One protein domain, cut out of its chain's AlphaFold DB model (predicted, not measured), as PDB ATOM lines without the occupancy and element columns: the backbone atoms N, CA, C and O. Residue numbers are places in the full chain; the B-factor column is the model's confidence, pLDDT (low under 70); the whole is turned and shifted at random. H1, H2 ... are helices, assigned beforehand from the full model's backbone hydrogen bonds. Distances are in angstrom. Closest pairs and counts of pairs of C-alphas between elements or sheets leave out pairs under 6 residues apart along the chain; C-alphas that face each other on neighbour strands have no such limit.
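What this domain is: This is residues 11 to 58 of the 61 residues of an uncharacterized protein of Oceaniradius stylonematis (UniProt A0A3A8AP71). The model is an open, flat U: the long helix H2 makes the base, and the stretches before and after it, residues 11 to 22 and 43 to 58, extend from its two ends to the same side as two arms. One arm bears the very short helix H1 near its tip and the other the short helix H3, and the middle between the arms is empty. The printed part has 48 residues with three named helices, in the order H1, H2, H3, and no named strand; the class is all helix. It is only just extended, close to loose, with a radius of gyration of the C-alphas of 14.7 A, and the C-alphas span 35 by 31 by 10 A.

Where its parts are: H2, the longest helix, has 20 residues, Pro 23 to Ala 42, and measures 28.7 A from first to last C-alpha. It runs from C-alpha 23 at (-7.936, 1.647, -5.898) to C-alpha 42 at (-35.219, 9.931, -9.038). H1 has 4 residues, Asp 11 to Thr 14, and measures 5.1 A; C-alpha 11 is at (-20.245, -15.847, 10.975). H3 has 7 residues, His 50 to Arg 56, and measures 10.0 A, ending with C-alpha 56 at (-38.407, -10.887, 1.125).

How they stand to each other: H2 touches no helix. H1 and H2 are apart, with no C-alpha of the one within 8 A of the other, and a short link of 8 residues joins them. H2 and H3 are apart by the same test, and a short link of 7 residues joins them. H1 and H3 are apart too. The N-to-C direction of H2 is (-0.94, 0.33, -0.02), and that of H3 is (-0.10, -0.89, -0.44). In H2 and H3 every pair of O of residue i and N of residue i+4 is within hydrogen-bond range. H1 is too short for such a pair; its one pair of O of residue i and N of residue i+3 is within range.

The domain as a whole: The two C-alphas farthest apart are those of Glu 12 and Ala 42, at 36.1 A. The first and last printed C-alphas, those of Asp 11 and Gly 58, are 17.4 A apart. Residues 11 to 58 stand free, of which 11 to 14 belong to H1, 23 to 42 to H2 and 50 to 56 to H3. The printed part has no cut and no long link. The mean pLDDT of the printed part is 91.4, and no printed residue is under 70; the mean is 79 in H1, 96 in H2 and 92 in H3.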
ATOM      1  N   ASP A  11     -21.019 -16.748  10.122       77.88
ATOM      2  CA  ASP A  11     -20.245 -15.847  10.975       77.88
ATOM      3  C   ASP A  11     -18.996 -15.324  10.265       77.88
ATOM      4  O   ASP A  11     -18.707 -14.135  10.341       77.88
ATOM      5  N   GLU A  12     -18.266 -16.169   9.538       79.56
ATOM      6  CA  GLU A  12     -17.095 -15.735   8.764       79.56
ATOM      7  C   GLU A  12     -17.466 -14.768   7.637       79.56
ATOM      8  O   GLU A  12     -16.712 -13.840   7.359       79.56
ATOM      9  N   LYS A  13     -18.646 -14.933   7.033       77.88
ATOM     10  CA  LYS A  13     -19.152 -14.029   5.991       77.88
ATOM     11  C   LYS A  13     -19.658 -12.693   6.534       77.88
ATOM     12  O   LYS A  13     -19.714 -11.729   5.777       77.88
ATOM     13  N   THR A  14     -20.071 -12.636   7.801       81.06
ATOM     14  CA  THR A  14     -20.687 -11.439   8.400       81.06
ATOM     15  C   THR A  14     -19.798 -10.719   9.408       81.06
ATOM     16  O   THR A  14     -20.203  -9.685   9.941       81.06
ATOM     17  N   ARG A  15     -18.604 -11.245   9.706       83.31
ATOM     18  CA  ARG A  15     -17.638 -10.567  10.576       83.31
ATOM     19  C   ARG A  15     -17.187  -9.247   9.939       83.31
ATOM     20  O   ARG A  15     -16.956  -9.209   8.730       83.31
ATOM     21  N   PRO A  16     -17.021  -8.176  10.735       82.50
ATOM     22  CA  PRO A  16     -16.396  -6.955  10.255       82.50
ATOM     23  C   PRO A  16     -15.012  -7.269   9.683       82.50
ATOM     24  O   PRO A  16     -14.183  -7.876  10.360       82.50
ATOM     25  N   CYS A  17     -14.780  -6.869   8.439       82.44
ATOM     26  CA  CYS A  17     -13.476  -6.929   7.797       82.44
ATOM     27  C   CYS A  17     -12.857  -5.532   7.724       82.44
ATOM     28  O   CYS A  17     -13.556  -4.517   7.816       82.44
ATOM     29  N   GLU A  18     -11.537  -5.484   7.561       87.69
ATOM     30  CA  GLU A  18     -10.859  -4.224   7.286       87.69
ATOM     31  C   GLU A  18     -11.347  -3.636   5.951       87.69
ATOM     32  O   GLU A  18     -11.618  -4.382   5.000       87.69
ATOM     33  N   PRO A  19     -11.484  -2.304   5.850       87.31
ATOM     34  CA  PRO A  19     -11.800  -1.659   4.586       87.31
ATOM     35  C   PRO A  19     -10.766  -2.003   3.507       87.31
ATOM     36  O   PRO A  19      -9.564  -1.981   3.759       87.31
ATOM     37  N   SER A  20     -11.234  -2.260   2.284       89.12
ATOM     38  CA  SER A  20     -10.342  -2.469   1.138       89.12
ATOM     39  C   SER A  20      -9.532  -1.207   0.821       89.12
ATOM     40  O   SER A  20     -10.064  -0.095   0.868       89.12
ATOM     41  N   THR A  21      -8.264  -1.395   0.455       94.19
ATOM     42  CA  THR A  21      -7.339  -0.350  -0.012       94.19
ATOM     43  C   THR A  21      -7.103  -0.391  -1.524       94.19
ATOM     44  O   THR A  21      -6.375   0.450  -2.050       94.19
ATOM     45  N   ASP A  22      -7.718  -1.343  -2.231       96.12
ATOM     46  CA  ASP A  22      -7.579  -1.503  -3.678       96.12
ATOM     47  C   ASP A  22      -8.217  -0.306  -4.421       96.12
ATOM     48  O   ASP A  22      -9.426  -0.070  -4.279       96.12
ATOM     49  N   PRO A  23      -7.439   0.459  -5.213       95.81
ATOM     50  CA  PRO A  23      -7.936   1.647  -5.898       95.81
ATOM     51  C   PRO A  23      -9.050   1.348  -6.910       95.81
ATOM     52  O   PRO A  23      -9.984   2.147  -7.026       95.81
ATOM     53  N   ASP A  24      -9.006   0.206  -7.602       97.06
ATOM     54  CA  ASP A  24     -10.012  -0.154  -8.606       97.06
ATOM     55  C   ASP A  24     -11.339  -0.506  -7.932       97.06
ATOM     56  O   ASP A  24     -12.412  -0.049  -8.349       97.06
ATOM     57  N   TYR A  25     -11.268  -1.249  -6.825       95.50
ATOM     58  CA  TYR A  25     -12.434  -1.537  -5.996       95.50
ATOM     59  C   TYR A  25     -13.057  -0.255  -5.436       95.50
ATOM     60  O   TYR A  25     -14.279  -0.091  -5.473       95.50
ATOM     61  N   LEU A  26     -12.239   0.669  -4.927       96.44
ATOM     62  CA  LEU A  26     -12.722   1.931  -4.368       96.44
ATOM     63  C   LEU A  26     -13.398   2.802  -5.435       96.44
ATOM     64  O   LEU A  26     -14.493   3.315  -5.195       96.44
ATOM     65  N   ALA A  27     -12.810   2.905  -6.629       97.25
ATOM     66  CA  ALA A  27     -13.406   3.629  -7.749       97.25
ATOM     67  C   ALA A  27     -14.741   3.006  -8.194       97.25
ATOM     68  O   ALA A  27     -15.723   3.714  -8.439       97.25
ATOM     69  N   TRP A  28     -14.808   1.675  -8.270       97.06
ATOM     70  CA  TRP A  28     -16.048   0.957  -8.564       97.06
ATOM     71  C   TRP A  28     -17.116   1.178  -7.483       97.06
ATOM     72  O   TRP A  28     -18.276   1.461  -7.809       97.06
ATOM     73  N   LYS A  29     -16.735   1.085  -6.204       96.50
ATOM     74  CA  LYS A  29     -17.626   1.278  -5.055       96.50
ATOM     75  C   LYS A  29     -18.245   2.671  -5.086       96.50
ATOM     76  O   LYS A  29     -19.464   2.789  -4.998       96.50
ATOM     77  N   GLU A  30     -17.428   3.706  -5.276       97.38
ATOM     78  CA  GLU A  30     -17.886   5.099  -5.313       97.38
ATOM     79  C   GLU A  30     -18.897   5.337  -6.443       97.38
ATOM     80  O   GLU A  30     -19.983   5.887  -6.231       97.38
ATOM     81  N   ARG A  31     -18.585   4.843  -7.649       97.19
ATOM     82  CA  ARG A  31     -19.489   4.917  -8.806       97.19
ATOM     83  C   ARG A  31     -20.811   4.199  -8.545       97.19
ATOM     84  O   ARG A  31     -21.870   4.713  -8.903       97.19
ATOM     85  N   THR A  32     -20.753   3.025  -7.925       97.06
ATOM     86  CA  THR A  32     -21.937   2.212  -7.617       97.06
ATOM     87  C   THR A  32     -22.832   2.905  -6.595       97.06
ATOM     88  O   THR A  32     -24.041   3.005  -6.811       97.06
ATOM     89  N   VAL A  33     -22.248   3.446  -5.523       96.62
ATOM     90  CA  VAL A  33     -22.982   4.179  -4.481       96.62
ATOM     91  C   VAL A  33     -23.617   5.444  -5.051       96.62
ATOM     92  O   VAL A  33     -24.809   5.675  -4.852       96.62
ATOM     93  N   THR A  34     -22.861   6.234  -5.818       97.44
ATOM     94  CA  THR A  34     -23.369   7.475  -6.421       97.44
ATOM     95  C   THR A  34     -24.543   7.204  -7.357       97.44
ATOM     96  O   THR A  34     -25.557   7.905  -7.304       97.44
ATOM     97  N   ARG A  35     -24.444   6.159  -8.187       96.44
ATOM     98  CA  ARG A  35     -25.538   5.746  -9.069       96.44
ATOM     99  C   ARG A  35     -26.772   5.331  -8.270       96.44
ATOM    100  O   ARG A  35     -27.846   5.858  -8.525       96.44
ATOM    101  N   ALA A  36     -26.615   4.457  -7.276       94.50
ATOM    102  CA  ALA A  36     -27.735   3.991  -6.460       94.50
ATOM    103  C   ALA A  36     -28.456   5.148  -5.744       94.50
ATOM    104  O   ALA A  36     -29.684   5.190  -5.719       94.50
ATOM    105  N   LEU A  37     -27.709   6.121  -5.212       95.00
ATOM    106  CA  LEU A  37     -28.283   7.317  -4.586       95.00
ATOM    107  C   LEU A  37     -29.011   8.217  -5.591       95.00
ATOM    108  O   LEU A  37     -30.024   8.823  -5.249       95.00
ATOM    109  N   THR A  38     -28.500   8.318  -6.816       95.62
ATOM    110  CA  THR A  38     -29.143   9.087  -7.889       95.62
ATOM    111  C   THR A  38     -30.458   8.430  -8.304       95.62
ATOM    112  O   THR A  38     -31.491   9.098  -8.331       95.62
ATOM    113  N   ASP A  39     -30.441   7.115  -8.525       94.19
ATOM    114  CA  ASP A  39     -31.620   6.335  -8.905       94.19
ATOM    115  C   ASP A  39     -32.697   6.379  -7.803       94.19
ATOM    116  O   ASP A  39     -33.876   6.580  -8.101       94.19
ATOM    117  N   ALA A  40     -32.290   6.291  -6.530       92.81
ATOM    118  CA  ALA A  40     -33.175   6.403  -5.368       92.81
ATOM    119  C   ALA A  40     -33.834   7.784  -5.241       92.81
ATOM    120  O   ALA A  40     -35.008   7.880  -4.890       92.81
ATOM    121  N   LYS A  41     -33.097   8.864  -5.535       93.50
ATOM    122  CA  LYS A  41     -33.653  10.228  -5.552       93.50
ATOM    123  C   LYS A  41     -34.633  10.431  -6.706       93.50
ATOM    124  O   LYS A  41     -35.614  11.146  -6.535       93.50
ATOM    125  N   ALA A  42     -34.359   9.831  -7.863       94.94
ATOM    126  CA  ALA A  42     -35.219   9.931  -9.038       94.94
ATOM    127  C   ALA A  42     -36.503   9.093  -8.908       94.94
ATOM    128  O   ALA A  42     -37.532   9.481  -9.453       94.94
ATOM    129  N   ASN A  43     -36.456   7.966  -8.187       93.12
ATOM    130  CA  ASN A  43     -37.565   7.015  -8.067       93.12
ATOM    131  C   ASN A  43     -37.824   6.625  -6.598       93.12
ATOM    132  O   ASN A  43     -37.599   5.472  -6.219       93.12
ATOM    133  N   PRO A  44     -38.304   7.555  -5.753       87.44
ATOM    134  CA  PRO A  44     -38.503   7.288  -4.327       87.44
ATOM    135  C   PRO A  44     -39.513   6.161  -4.053       87.44
ATOM    136  O   PRO A  44     -39.356   5.432  -3.079       87.44
ATOM    137  N   ASP A  45     -40.493   5.951  -4.939       90.56
ATOM    138  CA  ASP A  45     -41.509   4.894  -4.800       90.56
ATOM    139  C   ASP A  45     -40.943   3.470  -4.946       90.56
ATOM    140  O   ASP A  45     -41.593   2.495  -4.570       90.56
ATOM    141  N   GLN A  46     -39.726   3.322  -5.480       86.81
ATOM    142  CA  GLN A  46     -39.049   2.024  -5.586       86.81
ATOM    143  C   GLN A  46     -38.307   1.633  -4.299       86.81
ATOM    144  O   GLN A  46     -37.800   0.512  -4.193       86.81
ATOM    145  N   LEU A  47     -38.230   2.533  -3.316       89.31
ATOM    146  CA  LEU A  47     -37.626   2.239  -2.026       89.31
ATOM    147  C   LEU A  47     -38.511   1.265  -1.247       89.31
ATOM    148  O   LEU A  47     -39.706   1.477  -1.055       89.31
ATOM    149  N   VAL A  48     -37.899   0.193  -0.754       90.56
ATOM    150  CA  VAL A  48     -38.572  -0.768   0.121       90.56
ATOM    151  C   VAL A  48     -38.255  -0.459   1.573       90.56
ATOM    152  O   VAL A  48     -37.133  -0.088   1.920       90.56
ATOM    153  N   SER A  49     -39.242  -0.642   2.448       91.00
ATOM    154  CA  SER A  49     -39.008  -0.528   3.882       91.00
ATOM    155  C   SER A  49     -38.067  -1.636   4.361       91.00
ATOM    156  O   SER A  49     -37.977  -2.718   3.775       91.00
ATOM    157  N   HIS A  50     -37.384  -1.394   5.477       89.69
ATOM    158  CA  HIS A  50     -36.539  -2.413   6.093       89.69
ATOM    159  C   HIS A  50     -37.334  -3.685   6.453       89.69
ATOM    160  O   HIS A  50     -36.828  -4.791   6.277       89.69
ATOM    161  N   ALA A  51     -38.592  -3.544   6.889       92.19
ATOM    162  CA  ALA A  51     -39.476  -4.677   7.168       92.19
ATOM    163  C   ALA A  51     -39.791  -5.491   5.900       92.19
ATOM    164  O   ALA A  51     -39.669  -6.713   5.907       92.19
ATOM    165  N   GLU A  52     -40.115  -4.813   4.796       93.12
ATOM    166  CA  GLU A  52     -40.354  -5.444   3.494       93.12
ATOM    167  C   GLU A  52     -39.117  -6.204   2.999       93.12
ATOM    168  O   GLU A  52     -39.224  -7.344   2.552       93.12
ATOM    169  N   MET A  53     -37.931  -5.598   3.121       93.38
ATOM    170  CA  MET A  53     -36.666  -6.242   2.764       93.38
ATOM    171  C   MET A  53     -36.441  -7.509   3.595       93.38
ATOM    172  O   MET A  53     -36.183  -8.571   3.030       93.38
ATOM    173  N   ARG A  54     -36.614  -7.440   4.922       91.88
ATOM    174  CA  ARG A  54     -36.448  -8.614   5.793       91.88
ATOM    175  C   ARG A  54     -37.420  -9.732   5.447       91.88
ATOM    176  O   ARG A  54     -36.980 -10.876   5.376       91.88
ATOM    177  N   ARG A  55     -38.684  -9.406   5.161       92.31
ATOM    178  CA  ARG A  55     -39.688 -10.382   4.719       92.31
ATOM    179  C   ARG A  55     -39.283 -11.081   3.427       92.31
ATOM    180  O   ARG A  55     -39.311 -12.304   3.350       92.31
ATOM    181  N   ARG A  56     -38.834 -10.324   2.421       91.94
ATOM    182  CA  ARG A  56     -38.407 -10.887   1.125       91.94
ATOM    183  C   ARG A  56     -37.258 -11.888   1.242       91.94
ATOM    184  O   ARG A  56     -37.194 -12.815   0.444       91.94
ATOM    185  N   PHE A  57     -36.368 -11.702   2.216       89.94
ATOM    186  CA  PHE A  57     -35.188 -12.548   2.404       89.94
ATOM    187  C   PHE A  57     -35.293 -13.511   3.595       89.94
ATOM    188  O   PHE A  57     -34.298 -14.142   3.944       89.94
ATOM    189  N   GLY A  58     -36.465 -13.636   4.232       87.75
ATOM    190  CA  GLY A  58     -36.652 -14.517   5.390       87.75
ATOM    191  C   GLY A  58     -35.793 -14.133   6.602       87.75
ATOM    192  O   GLY A  58     -35.402 -14.992   7.386       87.75
TER     193      GLY A  58